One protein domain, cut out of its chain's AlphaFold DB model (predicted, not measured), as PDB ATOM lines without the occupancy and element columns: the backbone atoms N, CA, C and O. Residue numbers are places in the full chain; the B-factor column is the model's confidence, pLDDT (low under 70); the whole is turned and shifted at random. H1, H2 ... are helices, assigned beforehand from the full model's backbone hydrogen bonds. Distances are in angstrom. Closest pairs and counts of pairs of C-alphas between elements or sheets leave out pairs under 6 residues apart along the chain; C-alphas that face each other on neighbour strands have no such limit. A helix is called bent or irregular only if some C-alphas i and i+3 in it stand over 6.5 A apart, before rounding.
ATOM      1  N   GLY A   9     -13.868  96.986  -3.480       78.38
ATOM      2  CA  GLY A   9     -13.360  97.458  -4.775       78.38
ATOM      3  C   GLY A   9     -11.878  97.862  -4.768       78.38
ATOM      4  O   GLY A   9     -11.146  97.529  -5.696       78.38
ATOM      5  N   ALA A  10     -11.403  98.526  -3.710       75.12
ATOM      6  CA  ALA A  10      -9.997  98.914  -3.579       75.12
ATOM      7  C   ALA A  10      -9.085  97.696  -3.351       75.12
ATOM      8  O   ALA A  10      -7.981  97.644  -3.888       75.12
ATOM      9  N   LEU A  11      -9.569  96.691  -2.611       77.50
ATOM     10  CA  LEU A  11      -8.853  95.427  -2.414       77.50
ATOM     11  C   LEU A  11      -8.730  94.637  -3.721       77.50
ATOM     12  O   LEU A  11      -7.645  94.156  -4.045       77.50
ATOM     13  N   VAL A  12      -9.813  94.551  -4.499       80.75
ATOM     14  CA  VAL A  12      -9.796  93.884  -5.809       80.75
ATOM     15  C   VAL A  12      -8.835  94.587  -6.767       80.75
ATOM     16  O   VAL A  12      -8.053  93.916  -7.434       80.75
ATOM     17  N   LEU A  13      -8.825  95.923  -6.799       79.19
ATOM     18  CA  LEU A  13      -7.883  96.689  -7.621       79.19
ATOM     19  C   LEU A  13      -6.426  96.477  -7.195       79.19
ATOM     20  O   LEU A  13      -5.565  96.319  -8.057       79.19
ATOM     21  N   ALA A  14      -6.139  96.425  -5.893       75.94
ATOM     22  CA  ALA A  14      -4.789  96.148  -5.401       75.94
ATOM     23  C   ALA A  14      -4.309  94.747  -5.813       75.94
ATOM     24  O   ALA A  14      -3.181  94.593  -6.282       75.94
ATOM     25  N   ILE A  15      -5.180  93.737  -5.704       77.94
ATOM     26  CA  ILE A  15      -4.889  92.371  -6.162       77.94
ATOM     27  C   ILE A  15      -4.714  92.337  -7.685       77.94
ATOM     28  O   ILE A  15      -3.807  91.670  -8.171       77.94
ATOM     29  N   TYR A  16      -5.530  93.075  -8.440       78.81
ATOM     30  CA  TYR A  16      -5.434  93.154  -9.898       78.81
ATOM     31  C   TYR A  16      -4.101  93.753 -10.363       78.81
ATOM     32  O   TYR A  16      -3.428  93.170 -11.213       78.81
ATOM     33  N   GLN A  17      -3.683  94.872  -9.765       72.62
ATOM     34  CA  GLN A  17      -2.386  95.489 -10.056       72.62
ATOM     35  C   GLN A  17      -1.222  94.577  -9.648       72.62
ATOM     36  O   GLN A  17      -0.238  94.460 -10.378       72.62
ATOM     37  N   GLY A  18      -1.359  93.869  -8.522       68.94
ATOM     38  CA  GLY A  18      -0.410  92.837  -8.113       68.94
ATOM     39  C   GLY A  18      -0.311  91.705  -9.138       68.94
ATOM     40  O   GLY A  18       0.785  91.344  -9.546       68.94
ATOM     41  N   ASN A  19      -1.445  91.185  -9.612       74.31
ATOM     42  CA  ASN A  19      -1.482  90.135 -10.630       74.31
ATOM     43  C   ASN A  19      -0.838  90.584 -11.949       74.31
ATOM     44  O   ASN A  19      -0.119  89.806 -12.569       74.31
ATOM     45  N   TRP A  20      -1.052  91.836 -12.358       68.75
ATOM     46  CA  TRP A  20      -0.415  92.402 -13.547       68.75
ATOM     47  C   TRP A  20       1.119  92.449 -13.421       68.75
ATOM     48  O   TRP A  20       1.814  92.090 -14.366       68.75
ATOM     49  N   ALA A  21       1.656  92.766 -12.238       64.00
ATOM     50  CA  ALA A  21       3.102  92.772 -11.977       64.00
ATOM     51  C   ALA A  21       3.769  91.377 -12.031       64.00
ATOM     52  O   ALA A  21       4.985  91.284 -12.214       64.00
ATOM     53  N   PHE A  22       2.985  90.301 -11.881       63.00
ATOM     54  CA  PHE A  22       3.412  88.905 -12.068       63.00
ATOM     55  C   PHE A  22       2.964  88.312 -13.421       63.00
ATOM     56  O   PHE A  22       3.150  87.116 -13.670       63.00
ATOM     57  N   GLY A  23       2.371  89.126 -14.302       63.31
ATOM     58  CA  GLY A  23       1.996  88.736 -15.659       63.31
ATOM     59  C   GLY A  23       3.226  88.480 -16.537       63.31
ATOM     60  O   GLY A  23       4.238  89.160 -16.403       63.31
ATOM     61  N   GLY A  24       3.153  87.480 -17.425       61.50
ATOM     62  CA  GLY A  24       4.245  87.118 -18.349       61.50
ATOM     63  C   GLY A  24       4.565  85.621 -18.414       61.50
ATOM     64  O   GLY A  24       5.261  85.170 -19.320       61.50
ATOM     65  N   PHE A  25       4.010  84.811 -17.505       62.09
ATOM     66  CA  PHE A  25       4.175  83.352 -17.545       62.09
ATOM     67  C   PHE A  25       3.587  82.716 -18.818       62.09
ATOM     68  O   PHE A  25       4.059  81.671 -19.251       62.09
ATOM     69  N   THR A  26       2.571  83.343 -19.423       61.41
ATOM     70  CA  THR A  26       1.946  82.890 -20.672       61.41
ATOM     71  C   THR A  26       2.843  83.122 -21.882       61.41
ATOM     72  O   THR A  26       2.902  82.264 -22.752       61.41
ATOM     73  N   THR A  27       3.594  84.228 -21.907       58.91
ATOM     74  CA  THR A  27       4.571  84.562 -22.958       58.91
ATOM     75  C   THR A  27       5.699  83.530 -23.030       58.91
ATOM     76  O   THR A  27       6.119  83.133 -24.113       58.91
ATOM     77  N   LEU A  28       6.132  83.003 -21.878       61.72
ATOM     78  CA  LEU A  28       7.124  81.925 -21.826       61.72
ATOM     79  C   LEU A  28       6.634  80.636 -22.497       61.72
ATOM     80  O   LEU A  28       7.461  79.898 -23.022       61.72
ATOM     81  N   ASN A  29       5.325  80.362 -22.519       62.97
ATOM     82  CA  ASN A  29       4.805  79.150 -23.154       62.97
ATOM     83  C   ASN A  29       5.022  79.169 -24.676       62.97
ATOM     84  O   ASN A  29       5.365  78.129 -25.225       62.97
ATOM     85  N   TYR A  30       4.918  80.337 -25.324       58.91
ATOM     86  CA  TYR A  30       5.114  80.488 -26.773       58.91
ATOM     87  C   TYR A  30       6.577  80.278 -27.192       58.91
ATOM     88  O   TYR A  30       6.859  79.474 -28.071       58.91
ATOM     89  N   GLY A  31       7.537  80.907 -26.501       57.31
ATOM     90  CA  GLY A  31       8.967  80.699 -26.787       57.31
ATOM     91  C   GLY A  31       9.485  79.305 -26.408       57.31
ATOM     92  O   GLY A  31      10.522  78.868 -26.897       57.31
ATOM     93  N   SER A  32       8.765  78.588 -25.539       54.75
ATOM     94  CA  SER A  32       9.116  77.221 -25.135       54.75
ATOM     95  C   SER A  32       8.676  76.159 -26.142       54.75
ATOM     96  O   SER A  32       9.195  75.049 -26.075       54.75
ATOM     97  N   GLU A  33       7.723  76.457 -27.036       56.44
ATOM     98  CA  GLU A  33       7.349  75.550 -28.136       56.44
ATOM     99  C   GLU A  33       8.451  75.471 -29.205       56.44
ATOM    100  O   GLU A  33       8.603  74.438 -29.854       56.44
ATOM    101  N   GLU A  34       9.259  76.526 -29.347       57.62
ATOM    102  CA  GLU A  34      10.346  76.615 -30.331       57.62
ATOM    103  C   GLU A  34      11.678  76.030 -29.816       57.62
ATOM    104  O   GLU A  34      12.543  75.626 -30.593       57.62
ATOM    105  N   ILE A  35      11.838  75.923 -28.492       58.25
ATOM    106  CA  ILE A  35      12.997  75.294 -27.852       58.25
ATOM    107  C   ILE A  35      12.641  73.833 -27.561       58.25
ATOM    108  O   ILE A  35      11.747  73.550 -26.769       58.25
ATOM    109  N   GLU A  36      13.363  72.882 -28.159       58.22
ATOM    110  CA  GLU A  36      13.192  71.441 -27.922       58.22
ATOM    111  C   GLU A  36      13.646  71.068 -26.490       58.22
ATOM    112  O   GLU A  36      14.732  70.539 -26.246       58.22
ATOM    113  N   ILE A  37      12.831  71.413 -25.487       62.56
ATOM    114  CA  ILE A  37      13.133  71.150 -24.081       62.56
ATOM    115  C   ILE A  37      12.873  69.670 -23.801       62.56
ATOM    116  O   ILE A  37      11.728  69.203 -23.777       62.56
ATOM    117  N   VAL A  38      13.942  68.934 -23.490       55.41
ATOM    118  CA  VAL A  38      13.862  67.555 -22.992       55.41
ATOM    119  C   VAL A  38      12.953  67.533 -21.749       55.41
ATOM    120  O   VAL A  38      13.285  68.090 -20.702       55.41
ATOM    121  N   ASN A  39      11.786  66.891 -21.872       64.44
ATOM    122  CA  ASN A  39      10.691  66.854 -20.887       64.44
ATOM    123  C   ASN A  39       9.931  68.182 -20.652       64.44
ATOM    124  O   ASN A  39       9.677  68.556 -19.500       64.44
ATOM    125  N   PHE A  40       9.483  68.840 -21.727       65.38
ATOM    126  CA  PHE A  40       8.591  70.016 -21.724       65.38
ATOM    127  C   PHE A  40       7.509  70.001 -20.622       65.38
ATOM    128  O   PHE A  40       7.429  70.929 -19.820       65.38
ATOM    129  N   GLN A  41       6.757  68.899 -20.482       66.19
ATOM    130  CA  GLN A  41       5.647  68.774 -19.519       66.19
ATOM    131  C   GLN A  41       6.038  68.953 -18.040       66.19
ATOM    132  O   GLN A  41       5.181  69.256 -17.212       66.19
ATOM    133  N   LYS A  42       7.309  68.738 -17.677       67.56
ATOM    134  CA  LYS A  42       7.791  68.866 -16.290       67.56
ATOM    135  C   LYS A  42       8.723  70.054 -16.103       67.56
ATOM    136  O   LYS A  42       8.742  70.638 -15.021       67.56
ATOM    137  N   THR A  43       9.504  70.394 -17.123       69.44
ATOM    138  CA  THR A  43      10.498  71.468 -17.049       69.44
ATOM    139  C   THR A  43       9.837  72.840 -17.131       69.44
ATOM    140  O   THR A  43      10.181  73.709 -16.335       69.44
ATOM    141  N   LEU A  44       8.827  73.005 -17.990       73.69
ATOM    142  CA  LEU A  44       8.091  74.260 -18.139       73.69
ATOM    143  C   LEU A  44       7.424  74.728 -16.829       73.69
ATOM    144  O   LEU A  44       7.773  75.806 -16.352       73.69
ATOM    145  N   PRO A  45       6.569  73.929 -16.150       71.00
ATOM    146  CA  PRO A  45       5.940  74.377 -14.906       71.00
ATOM    147  C   PRO A  45       6.953  74.637 -13.782       71.00
ATOM    148  O   PRO A  45       6.733  75.512 -12.949       71.00
ATOM    149  N   ARG A  46       8.084  73.916 -13.753       73.31
ATOM    150  CA  ARG A  46       9.156  74.148 -12.770       73.31
ATOM    151  C   ARG A  46       9.907  75.449 -13.032       73.31
ATOM    152  O   ARG A  46      10.190  76.170 -12.079       73.31
ATOM    153  N   ALA A  47      10.211  75.746 -14.293       73.19
ATOM    154  CA  ALA A  47      10.870  76.984 -14.687       73.19
ATOM    155  C   ALA A  47       9.970  78.196 -14.412       73.19
ATOM    156  O   ALA A  47      10.415  79.149 -13.776       73.19
ATOM    157  N   SER A  48       8.687  78.125 -14.785       77.31
ATOM    158  CA  SER A  48       7.717  79.189 -14.510       77.31
ATOM    159  C   SER A  48       7.520  79.407 -13.011       77.31
ATOM    160  O   SER A  48       7.578  80.543 -12.546       77.31
ATOM    161  N   LEU A  49       7.345  78.336 -12.225       78.50
ATOM    162  CA  LEU A  49       7.195  78.449 -10.772       78.50
ATOM    163  C   LEU A  49       8.464  79.006 -10.110       78.50
ATOM    164  O   LEU A  49       8.371  79.857  -9.227       78.50
ATOM    165  N   GLY A  50       9.646  78.570 -10.555       81.38
ATOM    166  CA  GLY A  50      10.925  79.111 -10.095       81.38
ATOM    167  C   GLY A  50      11.060  80.604 -10.397       81.38
ATOM    168  O   GLY A  50      11.386  81.380  -9.501       81.38
ATOM    169  N   GLY A  51      10.729  81.018 -11.624       79.69
ATOM    170  CA  GLY A  51      10.706  82.425 -12.031       79.69
ATOM    171  C   GLY A  51       9.743  83.262 -11.189       79.69
ATOM    172  O   GLY A  51      10.125  84.318 -10.694       79.69
ATOM    173  N   LEU A  52       8.527  82.765 -10.944       81.81
ATOM    174  CA  LEU A  52       7.541  83.436 -10.091       81.81
ATOM    175  C   LEU A  52       8.037  83.615  -8.650       81.81
ATOM    176  O   LEU A  52       7.898  84.702  -8.092       81.81
ATOM    177  N   ILE A  53       8.646  82.582  -8.057       82.25
ATOM    178  CA  ILE A  53       9.190  82.650  -6.691       82.25
ATOM    179  C   ILE A  53      10.343  83.654  -6.619       82.25
ATOM    180  O   ILE A  53      10.372  84.485  -5.713       82.25
ATOM    181  N   ILE A  54      11.276  83.605  -7.574       84.75
ATOM    182  CA  ILE A  54      12.414  84.531  -7.622       84.75
ATOM    183  C   ILE A  54      11.917  85.970  -7.769       84.75
ATOM    184  O   ILE A  54      12.324  86.834  -6.992       84.75
ATOM    185  N   SER A  55      10.993  86.221  -8.697       82.06
ATOM    186  CA  SER A  55      10.376  87.536  -8.864       82.06
ATOM    187  C   SER A  55       9.697  87.992  -7.578       82.06
ATOM    188  O   SER A  55       9.928  89.116  -7.142       82.06
ATOM    189  N   ALA A  56       8.926  87.127  -6.911       82.38
ATOM    190  CA  ALA A  56       8.261  87.470  -5.654       82.38
ATOM    191  C   ALA A  56       9.261  87.873  -4.559       82.38
ATOM    192  O   ALA A  56       9.054  88.878  -3.877       82.38
ATOM    193  N   VAL A  57      10.371  87.141  -4.425       87.00
ATOM    194  CA  VAL A  57      11.445  87.485  -3.482       87.00
ATOM    195  C   VAL A  57      12.066  88.838  -3.831       87.00
ATOM    196  O   VAL A  57      12.218  89.678  -2.945       87.00
ATOM    197  N   ILE A  58      12.373  89.088  -5.107       87.69
ATOM    198  CA  ILE A  58      12.928  90.372  -5.561       87.69
ATOM    199  C   ILE A  58      11.953  91.516  -5.264       87.69
ATOM    200  O   ILE A  58      12.366  92.529  -4.703       87.69
ATOM    201  N   TYR A  59      10.661  91.351  -5.559       83.75
ATOM    202  CA  TYR A  59       9.642  92.357  -5.259       83.75
ATOM    203  C   TYR A  59       9.586  92.683  -3.766       83.75
ATOM    204  O   TYR A  59       9.551  93.857  -3.396       83.75
ATOM    205  N   VAL A  60       9.614  91.672  -2.894       86.19
ATOM    206  CA  VAL A  60       9.639  91.896  -1.442       86.19
ATOM    207  C   VAL A  60      10.903  92.650  -1.034       86.19
ATOM    208  O   VAL A  60      10.807  93.636  -0.306       86.19
ATOM    209  N   LEU A  61      12.072  92.245  -1.533       85.88
ATOM    210  CA  LEU A  61      13.343  92.902  -1.221       85.88
ATOM    211  C   LEU A  61      13.375  94.368  -1.679       85.88
ATOM    212  O   LEU A  61      13.864  95.221  -0.940       85.88
ATOM    213  N   VAL A  62      12.819  94.675  -2.851       85.31
ATOM    214  CA  VAL A  62      12.709  96.049  -3.368       85.31
ATOM    215  C   VAL A  62      11.761  96.891  -2.510       85.31
ATOM    216  O   VAL A  62      12.072  98.031  -2.178       85.31
ATOM    217  N   ASN A  63      10.628  96.335  -2.078       85.19
ATOM    218  CA  ASN A  63       9.742  97.049  -1.155       85.19
ATOM    219  C   ASN A  63      10.430  97.314   0.194       85.19
ATOM    220  O   ASN A  63      10.342  98.420   0.727       85.19
ATOM    221  N   VAL A  64      11.164  96.330   0.728       86.00
ATOM    222  CA  VAL A  64      11.945  96.496   1.965       86.00
ATOM    223  C   VAL A  64      13.016  97.576   1.805       86.00
ATOM    224  O   VAL A  64      13.176  98.397   2.709       86.00
ATOM    225  N   SER A  65      13.723  97.625   0.671       84.12
ATOM    226  CA  SER A  65      14.743  98.654   0.439       84.12
ATOM    227  C   SER A  65      14.132 100.054   0.351       84.12
ATOM    228  O   SER A  65      14.679 100.983   0.947       84.12
ATOM    229  N   TYR A  66      12.968 100.209  -0.290       83.44
ATOM    230  CA  TYR A  66      12.253 101.487  -0.317       83.44
ATOM    231  C   TYR A  66      11.873 101.969   1.081       83.44
ATOM    232  O   TYR A  66      12.169 103.115   1.417       83.44
ATOM    233  N   PHE A  67      11.309 101.105   1.929       81.12
ATOM    234  CA  PHE A  67      10.948 101.490   3.299       81.12
ATOM    235  C   PHE A  67      12.153 101.743   4.214       81.12
ATOM    236  O   PHE A  67      12.019 102.463   5.201       81.12
ATOM    237  N   ALA A  68      13.323 101.179   3.910       83.56
ATOM    238  CA  ALA A  68      14.536 101.420   4.688       83.56
ATOM    239  C   ALA A  68      15.109 102.834   4.484       83.56
ATOM    240  O   ALA A  68      15.825 103.332   5.352       83.56
ATOM    241  N   ILE A  69      14.828 103.465   3.339       77.62
ATOM    242  CA  ILE A  69      15.490 104.710   2.918       77.62
ATOM    243  C   ILE A  69      14.511 105.880   2.785       77.62
ATOM    244  O   ILE A  69      14.885 107.017   3.075       77.62
ATOM    245  N   LEU A  70      13.275 105.624   2.354       77.88
ATOM    246  CA  LEU A  70      12.266 106.651   2.095       77.88
ATOM    247  C   LEU A  70      11.210 106.671   3.199       77.88
ATOM    248  O   LEU A  70      10.777 105.631   3.701       77.88
ATOM    249  N   THR A  71      10.740 107.867   3.542       81.12
ATOM    250  CA  THR A  71       9.579 108.010   4.425       81.12
ATOM    251  C   THR A  71       8.278 107.664   3.679       81.12
ATOM    252  O   THR A  71       8.200 107.835   2.460       81.12
ATOM    253  N   PRO A  72       7.209 107.219   4.372       73.25
ATOM    254  CA  PRO A  72       5.938 106.876   3.724       73.25
ATOM    255  C   PRO A  72       5.326 108.033   2.923       73.25
ATOM    256  O   PRO A  72       4.697 107.803   1.897       73.25
ATOM    257  N   GLN A  73       5.537 109.271   3.381       74.69
ATOM    258  CA  GLN A  73       5.080 110.481   2.704       74.69
ATOM    259  C   GLN A  73       5.802 110.659   1.356       74.69
ATOM    260  O   GLN A  73       5.154 110.838   0.332       74.69
ATOM    261  N   GLU A  74       7.132 110.499   1.338       74.44
ATOM    262  CA  GLU A  74       7.938 110.587   0.111       74.44
ATOM    263  C   GLU A  74       7.570 109.494  -0.902       74.44
ATOM    264  O   GLU A  74       7.600 109.753  -2.101       74.44
ATOM    265  N   ILE A  75       7.199 108.289  -0.453       77.00
ATOM    266  CA  ILE A  75       6.764 107.201  -1.349       77.00
ATOM    267  C   ILE A  75       5.434 107.546  -2.032       77.00
ATOM    268  O   ILE A  75       5.284 107.287  -3.224       77.00
ATOM    269  N   ILE A  76       4.483 108.126  -1.294       74.31
ATOM    270  CA  ILE A  76       3.148 108.466  -1.809       74.31
ATOM    271  C   ILE A  76       3.198 109.695  -2.727       74.31
ATOM    272  O   ILE A  76       2.512 109.718  -3.746       74.31
ATOM    273  N   ASP A  77       4.025 110.688  -2.394       77.19
ATOM    274  CA  ASP A  77       4.151 111.927  -3.173       77.19
ATOM    275  C   ASP A  77       5.076 111.772  -4.403       77.19
ATOM    276  O   ASP A  77       5.131 112.651  -5.265       77.19
ATOM    277  N   SER A  78       5.800 110.650  -4.526       72.62
ATOM    278  CA  SER A  78       6.712 110.392  -5.648       72.62
ATOM    279  C   SER A  78       5.993 109.854  -6.886       72.62
ATOM    280  O   SER A  78       5.405 108.777  -6.858       72.62
ATOM    281  N   SER A  79       6.170 110.523  -8.030       71.38
ATOM    282  CA  SER A  79       5.715 110.015  -9.336       71.38
ATOM    283  C   SER A  79       6.483 108.770  -9.805       71.38
ATOM    284  O   SER A  79       5.931 107.938 -10.522       71.38
ATOM    285  N   ALA A  80       7.746 108.623  -9.394       78.75
ATOM    286  CA  ALA A  80       8.585 107.466  -9.688       78.75
ATOM    287  C   ALA A  80       9.454 107.106  -8.472       78.75
ATOM    288  O   ALA A  80      10.557 107.630  -8.303       78.75
ATOM    289  N   VAL A  81       8.966 106.177  -7.643       78.31
ATOM    290  CA  VAL A  81       9.613 105.765  -6.380       78.31
ATOM    291  C   VAL A  81      11.066 105.316  -6.590       78.31
ATOM    292  O   VAL A  81      11.942 105.665  -5.800       78.31
ATOM    293  N   ALA A  82      11.355 104.617  -7.693       77.94
ATOM    294  CA  ALA A  82      12.709 104.179  -8.037       77.94
ATOM    295  C   ALA A  82      13.681 105.350  -8.282       77.94
ATOM    296  O   ALA A  82      14.832 105.299  -7.850       77.94
ATOM    297  N   THR A  83      13.226 106.422  -8.936       77.25
ATOM    298  CA  THR A  83      14.050 107.610  -9.199       77.25
ATOM    299  C   THR A  83      14.332 108.364  -7.904       77.25
ATOM    300  O   THR A  83      15.488 108.689  -7.633       77.25
ATOM    301  N   THR A  84      13.311 108.567  -7.065       77.75
ATOM    302  CA  THR A  84      13.456 109.214  -5.751       77.75
ATOM    303  C   THR A  84      14.399 108.421  -4.839       77.75
ATOM    304  O   THR A  84      15.248 108.995  -4.157       77.75
ATOM    305  N   PHE A  85      14.318 107.087  -4.874       78.06
ATOM    306  CA  PHE A  85      15.222 106.201  -4.140       78.06
ATOM    307  C   PHE A  85      16.689 106.365  -4.568       78.06
ATOM    308  O   PHE A  85      17.571 106.504  -3.719       78.06
ATOM    309  N   ILE A  86      16.964 106.387  -5.878       78.44
ATOM    310  CA  ILE A  86      18.326 106.566  -6.412       78.44
ATOM    311  C   ILE A  86      18.869 107.968  -6.096       78.44
ATOM    312  O   ILE A  86      20.033 108.097  -5.713       78.44
ATOM    313  N   GLN A  87      18.030 109.009  -6.166       79.56
ATOM    314  CA  GLN A  87      18.413 110.367  -5.746       79.56
ATOM    315  C   GLN A  87      18.855 110.406  -4.284       79.56
ATOM    316  O   GLN A  87      19.875 111.016  -3.966       79.56
ATOM    317  N   ARG A  88      18.113 109.730  -3.400       75.75
ATOM    318  CA  ARG A  88      18.410 109.677  -1.963       75.75
ATOM    319  C   ARG A  88      19.648 108.854  -1.609       75.75
ATOM    320  O   ARG A  88      20.283 109.156  -0.605       75.75
ATOM    321  N   THR A  89      19.969 107.824  -2.389       77.12
ATOM    322  CA  THR A  89      21.057 106.876  -2.084       77.12
ATOM    323  C   THR A  89      22.382 107.229  -2.743       77.12
ATOM    324  O   THR A  89      23.417 107.180  -2.084       77.12
ATOM    325  N   VAL A  90      22.366 107.566  -4.036       72.56
ATOM    326  CA  VAL A  90      23.584 107.760  -4.847       72.56
ATOM    327  C   VAL A  90      23.743 109.219  -5.302       72.56
ATOM    328  O   VAL A  90      24.830 109.636  -5.698       72.56
ATOM    329  N   GLY A  91      22.684 110.027  -5.206       71.12
ATOM    330  CA  GLY A  91      22.673 111.439  -5.591       71.12
ATOM    331  C   GLY A  91      22.069 111.691  -6.978       71.12
ATOM    332  O   GLY A  91      21.654 110.779  -7.693       71.12
ATOM    333  N   ASN A  92      22.017 112.963  -7.380       68.44
ATOM    334  CA  ASN A  92      21.284 113.399  -8.579       68.44
ATOM    335  C   ASN A  92      21.884 112.936  -9.919       68.44
ATOM    336  O   ASN A  92      21.179 112.959 -10.924       68.44
ATOM    337  N   GLY A  93      23.151 112.512  -9.952       70.62
ATOM    338  CA  GLY A  93      23.819 112.054 -11.177       70.62
ATOM    339  C   GLY A  93      23.157 110.816 -11.807       70.62
ATOM    340  O   GLY A  93      22.607 110.914 -12.903       70.62
ATOM    341  N   PRO A  94      23.159 109.652 -11.134       69.50
ATOM    342  CA  PRO A  94      22.566 108.421 -11.669       69.50
ATOM    343  C   PRO A  94      21.034 108.435 -11.706       69.50
ATOM    344  O   PRO A  94      20.437 107.707 -12.494       69.50
ATOM    345  N   ALA A  95      20.382 109.283 -10.909       71.06
ATOM    346  CA  ALA A  95      18.929 109.404 -10.911       71.06
ATOM    347  C   ALA A  95      18.348 109.811 -12.273       71.06
ATOM    348  O   ALA A  95      17.271 109.349 -12.642       71.06
ATOM    349  N   PHE A  96      19.069 110.630 -13.044       75.00
ATOM    350  CA  PHE A  96      18.641 111.029 -14.387       75.00
ATOM    351  C   PHE A  96      18.678 109.868 -15.398       75.00
ATOM    352  O   PHE A  96      17.941 109.883 -16.379       75.00
ATOM    353  N   ALA A  97      19.492 108.837 -15.155       80.81
ATOM    354  CA  ALA A  97      19.575 107.666 -16.026       80.81
ATOM    355  C   ALA A  97      18.444 106.650 -15.776       80.81
ATOM    356  O   ALA A  97      18.125 105.864 -16.667       80.81
ATOM    357  N   VAL A  98      17.805 106.676 -14.598       84.88
ATOM    358  CA  VAL A  98      16.751 105.716 -14.219       84.88
ATOM    359  C   VAL A  98      15.576 105.718 -15.210       84.88
ATOM    360  O   VAL A  98      15.233 104.642 -15.698       84.88
ATOM    361  N   PRO A  99      14.992 106.869 -15.604       83.50
ATOM    362  CA  PRO A  99      13.908 106.894 -16.587       83.50
ATOM    363  C   PRO A  99      14.324 106.358 -17.962       83.50
ATOM    364  O   PRO A  99      13.519 105.719 -18.632       83.50
ATOM    365  N   ALA A 100      15.576 106.581 -18.379       85.88
ATOM    366  CA  ALA A 100      16.083 106.082 -19.657       85.88
ATOM    367  C   ALA A 100      16.205 104.549 -19.657       85.88
ATOM    368  O   ALA A 100      15.785 103.896 -20.613       85.88
ATOM    369  N   VAL A 101      16.712 103.969 -18.563       86.44
ATOM    370  CA  VAL A 101      16.780 102.510 -18.385       86.44
ATOM    371  C   VAL A 101      15.377 101.905 -18.339       86.44
ATOM    372  O   VAL A 101      15.123 100.914 -19.017       86.44
ATOM    373  N   VAL A 102      14.448 102.523 -17.602       86.50
ATOM    374  CA  VAL A 102      13.040 102.092 -17.570       86.50
ATOM    375  C   VAL A 102      12.424 102.155 -18.969       86.50
ATOM    376  O   VAL A 102      11.779 101.200 -19.386       86.50
ATOM    377  N   GLY A 103      12.674 103.222 -19.731       87.38
ATOM    378  CA  GLY A 103      12.224 103.337 -21.119       87.38
ATOM    379  C   GLY A 103      12.757 102.213 -22.011       87.38
ATOM    380  O   GLY A 103      11.991 101.606 -22.754       87.38
ATOM    381  N   PHE A 104      14.044 101.878 -21.899       87.56
ATOM    382  CA  PHE A 104      14.635 100.766 -22.645       87.56
ATOM    383  C   PHE A 104      14.012  99.411 -22.268       87.56
ATOM    384  O   PHE A 104      13.706  98.608 -23.148       87.56
ATOM    385  N   LEU A 105      13.762  99.178 -20.975       86.00
ATOM    386  CA  LEU A 105      13.072  97.976 -20.497       86.00
ATOM    387  C   LEU A 105      11.649  97.874 -21.061       86.00
ATOM    388  O   LEU A 105      11.262  96.803 -21.519       86.00
ATOM    389  N   LEU A 106      10.904  98.985 -21.104       86.19
ATOM    390  CA  LEU A 106       9.559  99.029 -21.688       86.19
ATOM    391  C   LEU A 106       9.571  98.715 -23.189       86.19
ATOM    392  O   LEU A 106       8.706  97.980 -23.659       86.19
ATOM    393  N   ILE A 107      10.560  99.217 -23.937       87.88
ATOM    394  CA  ILE A 107      10.749  98.854 -25.353       87.88
ATOM    395  C   ILE A 107      11.023  97.350 -25.485       87.88
ATOM    396  O   ILE A 107      10.478  96.700 -26.374       87.88
ATOM    397  N   GLY A 108      11.835  96.782 -24.589       81.94
ATOM    398  CA  GLY A 108      12.082  95.341 -24.522       81.94
ATOM    399  C   GLY A 108      10.801  94.531 -24.310       81.94
ATOM    400  O   GLY A 108      10.548  93.593 -25.064       81.94
ATOM    401  N   THR A 109       9.966  94.927 -23.344       81.31
ATOM    402  CA  THR A 109       8.666  94.285 -23.092       81.31
ATOM    403  C   THR A 109       7.744  94.387 -24.306       81.31
ATOM    404  O   THR A 109       7.208  93.371 -24.734       81.31
ATOM    405  N   LEU A 110       7.629  95.569 -24.924       83.75
ATOM    406  CA  LEU A 110       6.809  95.768 -26.126       83.75
ATOM    407  C   LEU A 110       7.244  94.867 -27.288       83.75
ATOM    408  O   LEU A 110       6.397  94.305 -27.975       83.75
ATOM    409  N   ASN A 111       8.552  94.701 -27.499       81.44
ATOM    410  CA  ASN A 111       9.059  93.796 -28.530       81.44
ATOM    411  C   ASN A 111       8.697  92.330 -28.234       81.44
ATOM    412  O   ASN A 111       8.314  91.602 -29.147       81.44
ATOM    413  N   GLY A 112       8.794  91.905 -26.969       75.44
ATOM    414  CA  GLY A 112       8.402  90.558 -26.544       75.44
ATOM    415  C   GLY A 112       6.900  90.295 -26.697       75.44
ATOM    416  O   GLY A 112       6.504  89.216 -27.142       75.44
ATOM    417  N   ASP A 113       6.071  91.294 -26.397       76.75
ATOM    418  CA  ASP A 113       4.620  91.210 -26.577       76.75
ATOM    419  C   ASP A 113       4.247  91.121 -28.063       76.75
ATOM    420  O   ASP A 113       3.449  90.264 -28.434       76.75
ATOM    421  N   VAL A 114       4.870  91.932 -28.931       79.31
ATOM    422  CA  VAL A 114       4.654  91.864 -30.389       79.31
ATOM    423  C   VAL A 114       5.006  90.482 -30.939       79.31
ATOM    424  O   VAL A 114       4.219  89.931 -31.702       79.31
ATOM    425  N   PHE A 115       6.137  89.905 -30.524       69.94
ATOM    426  CA  PHE A 115       6.561  88.573 -30.968       69.94
ATOM    427  C   PHE A 115       5.624  87.457 -30.488       69.94
ATOM    428  O   PHE A 115       5.440  86.462 -31.172       69.94
ATOM    429  N   SER A 116       5.008  87.614 -29.315       64.00
ATOM    430  CA  SER A 116       4.088  86.605 -28.770       64.00
ATOM    431  C   SER A 116       2.707  86.625 -29.433       64.00
ATOM    432  O   SER A 116       1.943  85.674 -29.285       64.00
ATOM    433  N   TRP A 117       2.351  87.734 -30.088       61.84
ATOM    434  CA  TRP A 117       1.058  87.932 -30.753       61.84
ATOM    435  C   TRP A 117       1.133  87.715 -32.272       61.84
ATOM    436  O   TRP A 117       0.084  87.679 -32.920       61.84
ATOM    437  N   SER A 118       2.344  87.613 -32.831       52.81
ATOM    438  CA  SER A 118       2.620  87.311 -34.242       52.81
ATOM    439  C   SER A 118       2.793  85.819 -34.475       52.81
ATOM    440  O   SER A 118       2.200  85.317 -35.454       52.81
TER     441      SER A 118
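What this domain is: This is residues 9 to 118 of the 118 residues of an uncharacterized protein of Caenorhabditis japonica (UniProt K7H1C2). The helices make an open, loose frame: the long H3 forms one side and H7 the other, with H4, H5 and H6 grouped at one end and H2 bridging H3 and H7 toward the other end. Residues 9 to 20 of H1 stick out from this frame. The printed part has 110 residues with seven named helices, H1 to H7 in chain order, and no named strand; its class is all helix. The whole is loose, with a radius of gyration of the C-alphas of 17.6 A, and elongated, spanning 48 by 31 by 26 A.

Where its parts are: Find C-alpha 40 at (8.591, 70.016, -21.724); from there H3, the longest helix, runs 43.1 A to C-alpha 69 at (15.490, 104.710, 2.918). It is neither bent nor irregular, but only just: C-alphas 41 and 44 are 6.2 A apart. Before it look for H1, residues 9 to 21, 18.6 A long, and H2, residues 25 to 34, 15.7 A long. After it come H4, residues 72 to 77, H5, residues 81 to 89, and H6, residues 92 to 95. H7, residues 98 to 117, runs 28.9 A and ends with C-alpha 117 at (1.058, 87.932, -30.753).

How they stand to each other: Start at H3, whose residues 40 to 48 alone touch H2, closest at the C-alphas of Phe 25 and Ser 48, 6.3 A apart. H2 and H3 form a helical hairpin, opposite ways at a steep tilt of 39 degrees. With residues 66 to 69 alone H3 touches H5, closest at the C-alphas of Tyr 66 and Phe 85, 6.8 A, at a steep tilt of 54 degrees. H5 is the hub, touching H3, H6 and H7. Its closest C-alphas to H6 are those of Gln 87 and Ala 95, 5.3 A; with H7 it only just touches, only at their ends, with 3 pairs of C-alphas within 8 A. H4 is close to H5 but not clearly touching; the closest C-alphas are those of Ile 75 and Val 81, 6.0 A. Residues 112 to 116 of H7 alone touch H2, closest at the C-alphas of Thr 27 and Ser 116, 6.2 A. The helix packing is mostly crossed, meaning that the helices meet at larger tilts. H3 and H7 are apart, and H1 touches no helix. In H1, H4, H5 and H7 every O i to N i+4 pair is within hydrogen-bond range; H3 has 24 of 26, H2 has 2 of 6 beside 4 of 7 O i to N i+3 pairs, and H6 is too short for an i+4 pair.

The domain as a whole: The two C-alphas farthest apart are those of Val 38 and Gln 73, 50.8 A. The printed part has no cut, and the six links between helices are tight. The mean pLDDT of the printed part is 74.7; look for low confidence, under 70, at residues 18, 20 to 43, 92, 94 and 115 to 118.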